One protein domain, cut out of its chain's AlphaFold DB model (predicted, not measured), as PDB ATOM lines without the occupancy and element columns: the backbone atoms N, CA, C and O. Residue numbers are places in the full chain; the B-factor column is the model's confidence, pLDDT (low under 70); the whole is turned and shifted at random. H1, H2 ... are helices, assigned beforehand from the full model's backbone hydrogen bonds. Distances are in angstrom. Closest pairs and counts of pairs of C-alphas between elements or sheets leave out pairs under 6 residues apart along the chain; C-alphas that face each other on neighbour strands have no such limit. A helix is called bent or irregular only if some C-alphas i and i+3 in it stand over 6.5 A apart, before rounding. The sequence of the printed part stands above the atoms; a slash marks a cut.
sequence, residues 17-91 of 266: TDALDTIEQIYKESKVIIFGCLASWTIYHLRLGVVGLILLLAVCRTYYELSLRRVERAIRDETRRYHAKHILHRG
ATOM      1  N   THR A  17     -47.735  -5.172 -35.625       72.50
ATOM      2  CA  THR A  17     -46.397  -4.939 -36.178       72.50
ATOM      3  C   THR A  17     -45.836  -3.555 -35.842       72.50
ATOM      4  O   THR A  17     -44.673  -3.465 -35.464       72.50
ATOM      5  N   ASP A  18     -46.650  -2.495 -35.872       69.62
ATOM      6  CA  ASP A  18     -46.195  -1.138 -35.519       69.62
ATOM      7  C   ASP A  18     -45.890  -1.014 -34.016       69.62
ATOM      8  O   ASP A  18     -44.954  -0.326 -33.590       69.62
ATOM      9  N   ALA A  19     -46.673  -1.714 -33.192       70.19
ATOM     10  CA  ALA A  19     -46.447  -1.796 -31.753       70.19
ATOM     11  C   ALA A  19     -45.144  -2.550 -31.429       70.19
ATOM     12  O   ALA A  19     -44.377  -2.129 -30.565       70.19
ATOM     13  N   LEU A  20     -44.856  -3.638 -32.146       73.88
ATOM     14  CA  LEU A  20     -43.611  -4.389 -31.980       73.88
ATOM     15  C   LEU A  20     -42.382  -3.563 -32.386       73.88
ATOM     16  O   LEU A  20     -41.410  -3.522 -31.630       73.88
ATOM     17  N   ASP A  21     -42.450  -2.839 -33.506       72.88
ATOM     18  CA  ASP A  21     -41.354  -1.981 -33.978       72.88
ATOM     19  C   ASP A  21     -41.050  -0.833 -32.998       72.88
ATOM     20  O   ASP A  21     -39.888  -0.531 -32.705       72.88
ATOM     21  N   THR A  22     -42.088  -0.212 -32.432       71.00
ATOM     22  CA  THR A  22     -41.920   0.846 -31.421       71.00
ATOM     23  C   THR A  22     -41.330   0.311 -30.116       71.00
ATOM     24  O   THR A  22     -40.431   0.940 -29.549       71.00
ATOM     25  N   ILE A  23     -41.756  -0.872 -29.663       73.44
ATOM     26  CA  ILE A  23     -41.191  -1.535 -28.480       73.44
ATOM     27  C   ILE A  23     -39.718  -1.902 -28.706       73.44
ATOM     28  O   ILE A  23     -38.879  -1.628 -27.842       73.44
ATOM     29  N   GLU A  24     -39.368  -2.468 -29.864       76.38
ATOM     30  CA  GLU A  24     -37.981  -2.825 -30.189       76.38
ATOM     31  C   GLU A  24     -37.068  -1.588 -30.176       76.38
ATOM     32  O   GLU A  24     -35.924  -1.641 -29.705       76.38
ATOM     33  N   GLN A  25     -37.577  -0.449 -30.642       70.38
ATOM     34  CA  GLN A  25     -36.837   0.803 -30.652       70.38
ATOM     35  C   GLN A  25     -36.624   1.385 -29.251       70.38
ATOM     36  O   GLN A  25     -35.493   1.739 -28.912       70.38
ATOM     37  N   ILE A  26     -37.662   1.420 -28.409       71.75
ATOM     38  CA  ILE A  26     -37.540   1.848 -27.003       71.75
ATOM     39  C   ILE A  26     -36.519   0.966 -26.274       71.75
ATOM     40  O   ILE A  26     -35.687   1.465 -25.511       71.75
ATOM     41  N   TYR A  27     -36.526  -0.339 -26.554       74.12
ATOM     42  CA  TYR A  27     -35.594  -1.288 -25.955       74.12
ATOM     43  C   TYR A  27     -34.143  -1.054 -26.405       74.12
ATOM     44  O   TYR A  27     -33.224  -1.167 -25.596       74.12
ATOM     45  N   LYS A  28     -33.905  -0.689 -27.673       70.44
ATOM     46  CA  LYS A  28     -32.558  -0.358 -28.178       70.44
ATOM     47  C   LYS A  28     -31.997   0.926 -27.570       70.44
ATOM     48  O   LYS A  28     -30.833   0.925 -27.176       70.44
ATOM     49  N   GLU A  29     -32.802   1.978 -27.435       74.62
ATOM     50  CA  GLU A  29     -32.335   3.240 -26.842       74.62
ATOM     51  C   GLU A  29     -32.126   3.120 -25.319       74.62
ATOM     52  O   GLU A  29     -31.147   3.634 -24.776       74.62
ATOM     53  N   SER A  30     -32.966   2.344 -24.625       79.06
ATOM     54  CA  SER A  30     -32.847   2.120 -23.172       79.06
ATOM     55  C   SER A  30     -31.568   1.368 -22.773       79.06
ATOM     56  O   SER A  30     -31.011   1.615 -21.702       79.06
ATOM     57  N   LYS A  31     -31.045   0.488 -23.643       81.94
ATOM     58  CA  LYS A  31     -29.794  -0.257 -23.395       81.94
ATOM     59  C   LYS A  31     -28.593   0.655 -23.156       81.94
ATOM     60  O   LYS A  31     -27.708   0.289 -22.390       81.94
ATOM     61  N   VAL A  32     -28.560   1.833 -23.778       81.69
ATOM     62  CA  VAL A  32     -27.431   2.769 -23.651       81.69
ATOM     63  C   VAL A  32     -27.397   3.433 -22.283       81.69
ATOM     64  O   VAL A  32     -26.318   3.610 -21.724       81.69
ATOM     65  N   ILE A  33     -28.563   3.735 -21.709       83.75
ATOM     66  CA  ILE A  33     -28.670   4.289 -20.353       83.75
ATOM     67  C   ILE A  33     -28.201   3.244 -19.336       83.75
ATOM     68  O   ILE A  33     -27.366   3.536 -18.482       83.75
ATOM     69  N   ILE A  34     -28.672   2.002 -19.479       86.19
ATOM     70  CA  ILE A  34     -28.286   0.887 -18.604       86.19
ATOM     71  C   ILE A  34     -26.776   0.623 -18.705       86.19
ATOM     72  O   ILE A  34     -26.100   0.508 -17.684       86.19
ATOM     73  N   PHE A  35     -26.233   0.587 -19.925       86.81
ATOM     74  CA  PHE A  35     -24.800   0.421 -20.158       86.81
ATOM     75  C   PHE A  35     -23.981   1.574 -19.565       86.81
ATOM     76  O   PHE A  35     -22.958   1.324 -18.938       86.81
ATOM     77  N   GLY A  36     -24.445   2.820 -19.704       86.56
ATOM     78  CA  GLY A  36     -23.797   3.993 -19.115       86.56
ATOM     79  C   GLY A  36     -23.715   3.911 -17.590       86.56
ATOM     80  O   GLY A  36     -22.641   4.116 -17.023       86.56
ATOM     81  N   CYS A  37     -24.811   3.532 -16.925       87.62
ATOM     82  CA  CYS A  37     -24.838   3.342 -15.472       87.62
ATOM     83  C   CYS A  37     -23.888   2.223 -15.014       87.62
ATOM     84  O   CYS A  37     -23.123   2.405 -14.067       87.62
ATOM     85  N   LEU A  38     -23.896   1.081 -15.707       89.38
ATOM     86  CA  LEU A  38     -23.073  -0.081 -15.359       89.38
ATOM     87  C   LEU A  38     -21.580   0.188 -15.620       89.38
ATOM     88  O   LEU A  38     -20.733  -0.129 -14.788       89.38
ATOM     89  N   ALA A  39     -21.252   0.862 -16.724       86.19
ATOM     90  CA  ALA A  39     -19.894   1.304 -17.027       86.19
ATOM     91  C   ALA A  39     -19.383   2.335 -16.006       86.19
ATOM     92  O   ALA A  39     -18.236   2.242 -15.569       86.19
ATOM     93  N   SER A  40     -20.233   3.275 -15.576       87.69
ATOM     94  CA  SER A  40     -19.887   4.249 -14.533       87.69
ATOM     95  C   SER A  40     -19.570   3.570 -13.198       87.69
ATOM     96  O   SER A  40     -18.608   3.950 -12.530       87.69
ATOM     97  N   TRP A  41     -20.343   2.547 -12.818       89.44
ATOM     98  CA  TRP A  41     -20.085   1.752 -11.615       89.44
ATOM     99  C   TRP A  41     -18.743   1.002 -11.695       89.44
ATOM    100  O   TRP A  41     -17.945   1.048 -10.756       89.44
ATOM    101  N   THR A  42     -18.438   0.393 -12.843       88.00
ATOM    102  CA  THR A  42     -17.165  -0.308 -13.082       88.00
ATOM    103  C   THR A  42     -15.959   0.636 -13.009       88.00
ATOM    104  O   THR A  42     -14.964   0.320 -12.360       88.00
ATOM    105  N   ILE A  43     -16.041   1.827 -13.616       88.56
ATOM    106  CA  ILE A  43     -14.960   2.833 -13.594       88.56
ATOM    107  C   ILE A  43     -14.649   3.288 -12.162       88.56
ATOM    108  O   ILE A  43     -13.476   3.451 -11.810       88.56
ATOM    109  N   TYR A  44     -15.683   3.452 -11.330       86.19
ATOM    110  CA  TYR A  44     -15.527   3.797  -9.918       86.19
ATOM    111  C   TYR A  44     -14.786   2.698  -9.140       86.19
ATOM    112  O   TYR A  44     -13.829   2.993  -8.420       86.19
ATOM    113  N   HIS A  45     -15.155   1.427  -9.335       86.62
ATOM    114  CA  HIS A  45     -14.500   0.300  -8.660       86.62
ATOM    115  C   HIS A  45     -13.045   0.080  -9.093       86.62
ATOM    116  O   HIS A  45     -12.212  -0.280  -8.262       86.62
ATOM    117  N   LEU A  46     -12.711   0.337 -10.360       86.56
ATOM    118  CA  LEU A  46     -11.349   0.183 -10.884       86.56
ATOM    119  C   LEU A  46     -10.401   1.338 -10.502       86.56
ATOM    120  O   LEU A  46      -9.236   1.312 -10.890       86.56
ATOM    121  N   ARG A  47     -10.869   2.353  -9.752       82.62
ATOM    122  CA  ARG A  47     -10.091   3.557  -9.387       82.62
ATOM    123  C   ARG A  47      -9.452   4.261 -10.599       82.62
ATOM    124  O   ARG A  47      -8.407   4.893 -10.472       82.62
ATOM    125  N   LEU A  48     -10.115   4.226 -11.759       78.06
ATOM    126  CA  LEU A  48      -9.666   4.845 -13.023       78.06
ATOM    127  C   LEU A  48      -9.647   6.392 -13.002       78.06
ATOM    128  O   LEU A  48      -9.308   7.034 -13.998       78.06
ATOM    129  N   GLY A  49     -10.000   6.998 -11.864       82.69
ATOM    130  CA  GLY A  49      -9.995   8.439 -11.656       82.69
ATOM    131  C   GLY A  49     -10.980   9.189 -12.559       82.69
ATOM    132  O   GLY A  49     -11.864   8.614 -13.194       82.69
ATOM    133  N   VAL A  50     -10.814  10.510 -12.621       85.56
ATOM    134  CA  VAL A  50     -11.695  11.419 -13.382       85.56
ATOM    135  C   VAL A  50     -11.556  11.221 -14.898       85.56
ATOM    136  O   VAL A  50     -12.503  11.442 -15.649       85.56
ATOM    137  N   VAL A  51     -10.390  10.749 -15.352       87.94
ATOM    138  CA  VAL A  51     -10.087  10.511 -16.773       87.94
ATOM    139  C   VAL A  51     -10.990   9.423 -17.363       87.94
ATOM    140  O   VAL A  51     -11.525   9.607 -18.455       87.94
ATOM    141  N   GLY A  52     -11.232   8.328 -16.629       86.44
ATOM    142  CA  GLY A  52     -12.141   7.265 -17.074       86.44
ATOM    143  C   GLY A  52     -13.582   7.753 -17.247       86.44
ATOM    144  O   GLY A  52     -14.247   7.396 -18.220       86.44
ATOM    145  N   LEU A  53     -14.041   8.634 -16.353       87.19
ATOM    146  CA  LEU A  53     -15.376   9.225 -16.426       87.19
ATOM    147  C   LEU A  53     -15.519  10.156 -17.642       87.19
ATOM    148  O   LEU A  53     -16.506  10.066 -18.367       87.19
ATOM    149  N   ILE A  54     -14.521  11.005 -17.909       88.81
ATOM    150  CA  ILE A  54     -14.517  11.897 -19.082       88.81
ATOM    151  C   ILE A  54     -14.566  11.087 -20.383       88.81
ATOM    152  O   ILE A  54     -15.309  11.443 -21.299       88.81
ATOM    153  N   LEU A  55     -13.824   9.977 -20.457       89.56
ATOM    154  CA  LEU A  55     -13.838   9.096 -21.625       89.56
ATOM    155  C   LEU A  55     -15.219   8.455 -21.826       89.56
ATOM    156  O   LEU A  55     -15.734   8.466 -22.944       89.56
ATOM    157  N   LEU A  56     -15.859   7.972 -20.754       90.25
ATOM    158  CA  LEU A  56     -17.230   7.456 -20.820       90.25
ATOM    159  C   LEU A  56     -18.214   8.527 -21.321       90.25
ATOM    160  O   LEU A  56     -18.987   8.264 -22.244       90.25
ATOM    161  N   LEU A  57     -18.153   9.746 -20.773       89.12
ATOM    162  CA  LEU A  57     -18.988  10.865 -21.222       89.12
ATOM    163  C   LEU A  57     -18.757  11.205 -22.702       89.12
ATOM    164  O   LEU A  57     -19.721  11.475 -23.419       89.12
ATOM    165  N   ALA A  58     -17.512  11.161 -23.180       91.44
ATOM    166  CA  ALA A  58     -17.186  11.410 -24.583       91.44
ATOM    167  C   ALA A  58     -17.804  10.353 -25.518       91.44
ATOM    168  O   ALA A  58     -18.353  10.696 -26.572       91.44
ATOM    169  N   VAL A  59     -17.785   9.075 -25.118       89.19
ATOM    170  CA  VAL A  59     -18.431   7.984 -25.865       89.19
ATOM    171  C   VAL A  59     -19.951   8.156 -25.879       89.19
ATOM    172  O   VAL A  59     -20.556   8.116 -26.953       89.19
ATOM    173  N   CYS A  60     -20.574   8.421 -24.725       88.56
ATOM    174  CA  CYS A  60     -22.016   8.667 -24.631       88.56
ATOM    175  C   CYS A  60     -22.453   9.866 -25.482       88.56
ATOM    176  O   CYS A  60     -23.446   9.780 -26.205       88.56
ATOM    177  N   ARG A  61     -21.684  10.962 -25.455       89.56
ATOM    178  CA  ARG A  61     -21.938  12.144 -26.285       89.56
ATOM    179  C   ARG A  61     -21.874  11.814 -27.774       89.56
ATOM    180  O   ARG A  61     -22.781  12.176 -28.517       89.56
ATOM    181  N   THR A  62     -20.837  11.100 -28.207       91.06
ATOM    182  CA  THR A  62     -20.668  10.714 -29.617       91.06
ATOM    183  C   THR A  62     -21.814   9.816 -30.081       91.06
ATOM    184  O   THR A  62     -22.369  10.022 -31.160       91.06
ATOM    185  N   TYR A  63     -22.218   8.850 -29.252       88.75
ATOM    186  CA  TYR A  63     -23.374   8.004 -29.536       88.75
ATOM    187  C   TYR A  63     -24.659   8.831 -29.674       88.75
ATOM    188  O   TYR A  63     -25.400   8.651 -30.641       88.75
ATOM    189  N   TYR A  64     -24.900   9.765 -28.750       86.88
ATOM    190  CA  TYR A  64     -26.073  10.638 -28.779       86.88
ATOM    191  C   TYR A  64     -26.113  11.499 -30.048       86.88
ATOM    192  O   TYR A  64     -27.131  11.524 -30.740       86.88
ATOM    193  N   GLU A  65     -24.997  12.128 -30.423       89.19
ATOM    194  CA  GLU A  65     -24.910  12.920 -31.656       89.19
ATOM    195  C   GLU A  65     -25.157  12.065 -32.910       89.19
ATOM    196  O   GLU A  65     -25.842  12.498 -33.841       89.19
ATOM    197  N   LEU A  66     -24.643  10.831 -32.951       88.31
ATOM    198  CA  LEU A  66     -24.901   9.912 -34.061       88.31
ATOM    199  C   LEU A  66     -26.366   9.472 -34.117       88.31
ATOM    200  O   LEU A  66     -26.922   9.396 -35.214       88.31
ATOM    201  N   SER A  67     -26.983   9.189 -32.968       84.31
ATOM    202  CA  SER A  67     -28.399   8.828 -32.884       84.31
ATOM    203  C   SER A  67     -29.276   9.981 -33.377       84.31
ATOM    204  O   SER A  67     -30.068   9.800 -34.304       84.31
ATOM    205  N   LEU A  68     -29.031  11.202 -32.892       85.69
ATOM    206  CA  LEU A  68     -29.791  12.387 -33.287       85.69
ATOM    207  C   LEU A  68     -29.685  12.661 -34.796       85.69
ATOM    208  O   LEU A  68     -30.699  12.808 -35.477       85.69
ATOM    209  N   ARG A  69     -28.474  12.597 -35.366       88.81
ATOM    210  CA  ARG A  69     -28.274  12.758 -36.818       88.81
ATOM    211  C   ARG A  69     -28.973  11.670 -37.641       88.81
ATOM    212  O   ARG A  69     -29.294  11.896 -38.809       88.81
ATOM    213  N   ARG A  70     -29.148  10.452 -37.118       84.81
ATOM    214  CA  ARG A  70     -29.912   9.393 -37.811       84.81
ATOM    215  C   ARG A  70     -31.399   9.720 -37.794       84.81
ATOM    216  O   ARG A  70     -32.034   9.616 -38.842       84.81
ATOM    217  N   VAL A  71     -31.910  10.163 -36.646       84.69
ATOM    218  CA  VAL A  71     -33.311  10.566 -36.482       84.69
ATOM    219  C   VAL A  71     -33.658  11.719 -37.428       84.69
ATOM    220  O   VAL A  71     -34.598  11.612 -38.208       84.69
ATOM    221  N   GLU A  72     -32.845  12.774 -37.467       90.00
ATOM    222  CA  GLU A  72     -33.069  13.918 -38.361       90.00
ATOM    223  C   GLU A  72     -33.113  13.534 -39.845       90.00
ATOM    224  O   GLU A  72     -33.989  13.990 -40.584       90.00
ATOM    225  N   ARG A  73     -32.171  12.694 -40.300       88.94
ATOM    226  CA  ARG A  73     -32.124  12.262 -41.706       88.94
ATOM    227  C   ARG A  73     -33.392  11.538 -42.099       88.94
ATOM    228  O   ARG A  73     -33.938  11.796 -43.162       88.94
ATOM    229  N   ALA A  74     -33.882  10.666 -41.240       86.12
ATOM    230  CA  ALA A  74     -35.026   9.872 -41.613       86.12
ATOM    231  C   ALA A  74     -36.368  10.562 -41.349       86.12
ATOM    232  O   ALA A  74     -37.308  10.286 -42.081       86.12
ATOM    233  N   ILE A  75     -36.450  11.537 -40.434       86.88
ATOM    234  CA  ILE A  75     -37.573  12.490 -40.423       86.88
ATOM    235  C   ILE A  75     -37.619  13.244 -41.756       86.88
ATOM    236  O   ILE A  75     -38.682  13.373 -42.364       86.88
ATOM    237  N   ARG A  76     -36.468  13.722 -42.242       92.25
ATOM    238  CA  ARG A  76     -36.373  14.412 -43.534       92.25
ATOM    239  C   ARG A  76     -36.782  13.503 -44.692       92.25
ATOM    240  O   ARG A  76     -37.532  13.945 -45.561       92.25
ATOM    241  N   ASP A  77     -36.316  12.259 -44.706       92.38
ATOM    242  CA  ASP A  77     -36.664  11.296 -45.751       92.38
ATOM    243  C   ASP A  77     -38.152  10.934 -45.717       92.38
ATOM    244  O   ASP A  77     -38.790  10.901 -46.770       92.38
ATOM    245  N   GLU A  78     -38.736  10.745 -44.533       89.00
ATOM    246  CA  GLU A  78     -40.166  10.461 -44.399       89.00
ATOM    247  C   GLU A  78     -41.015  11.666 -44.815       89.00
ATOM    248  O   GLU A  78     -41.970  11.524 -45.573       89.00
ATOM    249  N   THR A  79     -40.599  12.877 -44.440       89.19
ATOM    250  CA  THR A  79     -41.250  14.120 -44.879       89.19
ATOM    251  C   THR A  79     -41.219  14.249 -46.399       89.19
ATOM    252  O   THR A  79     -42.234  14.580 -47.013       89.19
ATOM    253  N   ARG A  80     -40.080  13.955 -47.039       90.06
ATOM    254  CA  ARG A  80     -39.948  13.978 -48.504       90.06
ATOM    255  C   ARG A  80     -40.852  12.949 -49.170       90.06
ATOM    256  O   ARG A  80     -41.541  13.284 -50.129       90.06
ATOM    257  N   ARG A  81     -40.884  11.719 -48.653       88.94
ATOM    258  CA  ARG A  81     -41.775  10.660 -49.150       88.94
ATOM    259  C   ARG A  81     -43.240  11.044 -49.000       88.94
ATOM    260  O   ARG A  81     -44.015  10.838 -49.929       88.94
ATOM    261  N   TYR A  82     -43.607  11.632 -47.867       86.25
ATOM    262  CA  TYR A  82     -44.954  12.124 -47.620       86.25
ATOM    263  C   TYR A  82     -45.350  13.215 -48.622       86.25
ATOM    264  O   TYR A  82     -46.400  13.112 -49.253       86.25
ATOM    265  N   HIS A  83     -44.488  14.213 -48.846       85.88
ATOM    266  CA  HIS A  83     -44.740  15.265 -49.836       85.88
ATOM    267  C   HIS A  83     -44.857  14.700 -51.254       85.88
ATOM    268  O   HIS A  83     -45.769  15.083 -51.980       85.88
ATOM    269  N   ALA A  84     -43.990  13.758 -51.637       83.69
ATOM    270  CA  ALA A  84     -44.059  13.108 -52.944       83.69
ATOM    271  C   ALA A  84     -45.393  12.367 -53.142       83.69
ATOM    272  O   ALA A  84     -46.070  12.576 -54.147       83.69
ATOM    273  N   LYS A  85     -45.825  11.574 -52.150       83.88
ATOM    274  CA  LYS A  85     -47.137  10.901 -52.166       83.88
ATOM    275  C   LYS A  85     -48.292  11.900 -52.248       83.88
ATOM    276  O   LYS A  85     -49.249  11.675 -52.982       83.88
ATOM    277  N   HIS A  86     -48.200  13.011 -51.523       81.81
ATOM    278  CA  HIS A  86     -49.234  14.041 -51.535       81.81
ATOM    279  C   HIS A  86     -49.337  14.745 -52.896       81.81
ATOM    280  O   HIS A  86     -50.442  15.032 -53.350       81.81
ATOM    281  N   ILE A  87     -48.214  15.016 -53.568       78.38
ATOM    282  CA  ILE A  87     -48.203  15.605 -54.918       78.38
ATOM    283  C   ILE A  87     -48.856  14.649 -55.922       78.38
ATOM    284  O   ILE A  87     -49.768  15.064 -56.635       78.38
ATOM    285  N   LEU A  88     -48.478  13.367 -55.894       77.69
ATOM    286  CA  LEU A  88     -49.092  12.319 -56.720       77.69
ATOM    287  C   LEU A  88     -50.612  12.237 -56.504       77.69
ATOM    288  O   LEU A  88     -51.373  12.164 -57.464       77.69
ATOM    289  N   HIS A  89     -51.069  12.326 -55.251       76.62
ATOM    290  CA  HIS A  89     -52.497  12.309 -54.927       76.62
ATOM    291  C   HIS A  89     -53.223  13.607 -55.316       76.62
ATOM    292  O   HIS A  89     -54.413  13.588 -55.623       76.62
ATOM    293  N   ARG A  90     -52.553  14.766 -55.285       76.69
ATOM    294  CA  ARG A  90     -53.162  16.055 -55.656       76.69
ATOM    295  C   ARG A  90     -53.300  16.195 -57.173       76.69
ATOM    296  O   ARG A  90     -54.280  16.790 -57.625       76.69
ATOM    297  N   GLY A  91     -52.406  15.560 -57.925       81.69
ATOM    298  CA  GLY A  91     -52.318  15.615 -59.378       81.69
ATOM    299  C   GLY A  91     -51.271  16.615 -59.847       81.69
ATOM    300  O   GLY A  91     -51.032  17.640 -59.208       81.69
TER     301      GLY A  91
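Overview. This is residues 17 to 91 of the 266 residues of an uncharacterized protein of Aspergillus terreus (strain NIH 2624 / FGSC A1156) (UniProt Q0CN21). A long helical hairpin: the longer helix H2 makes the length of a thin rod, and the shorter H1 runs back along part of it, meeting it near the turn and spreading away from it toward residue 17, as a narrow V. The far part of H2, residues 68 to 90, sticks out with no partner, and so do residues 17 to 28 of H1. The printed part has 75 residues with two named helices, H1 then H2, and no named strand; the class is all helix. The whole is extended, with a radius of gyration of the C-alphas of 19.2 A and spans of 66 by 25 by 6 A.

Along the chain. H2, the longest helix, holds residues 49 to 90 and measures 62.1 A from first to last C-alpha, from C-alpha 49 at (-9.995, 8.439, -11.656) to C-alpha 90 at (-53.162, 16.055, -55.656). H1 holds residues 17 to 45 and measures 42.5 A; its C-alpha 17 is at (-46.397, -4.939, -36.178).

Arrangement. H2 and H1 form a helical hairpin and run opposite ways at a shallow tilt of 14 degrees. They touch, with 8 pairs of C-alphas within 8 A; the closest C-alphas, those of Gly 52 and Ile 43, are 6.3 A apart. H2 touches H1 with residues 49 to 60 alone, and H1 touches H2 with residues 36 to 43 alone. The helices' centres are 16.8 A apart. Of the O i to N i+4 pairs, 37 of 38 in H2 and 23 of 25 in H1 are within hydrogen-bond range. Neither helix is bent.

Size, cuts and confidence. The two C-alphas farthest apart, those of Arg 47 and Gly 91, are 66.5 A apart. The link from H1 to H2, three residues, is tight. Residues 17 to 28, 45 to 50 and 68 to 91 stand free. The printed part has no cut. Its mean pLDDT is 83.9, and residue 18 alone is under 70.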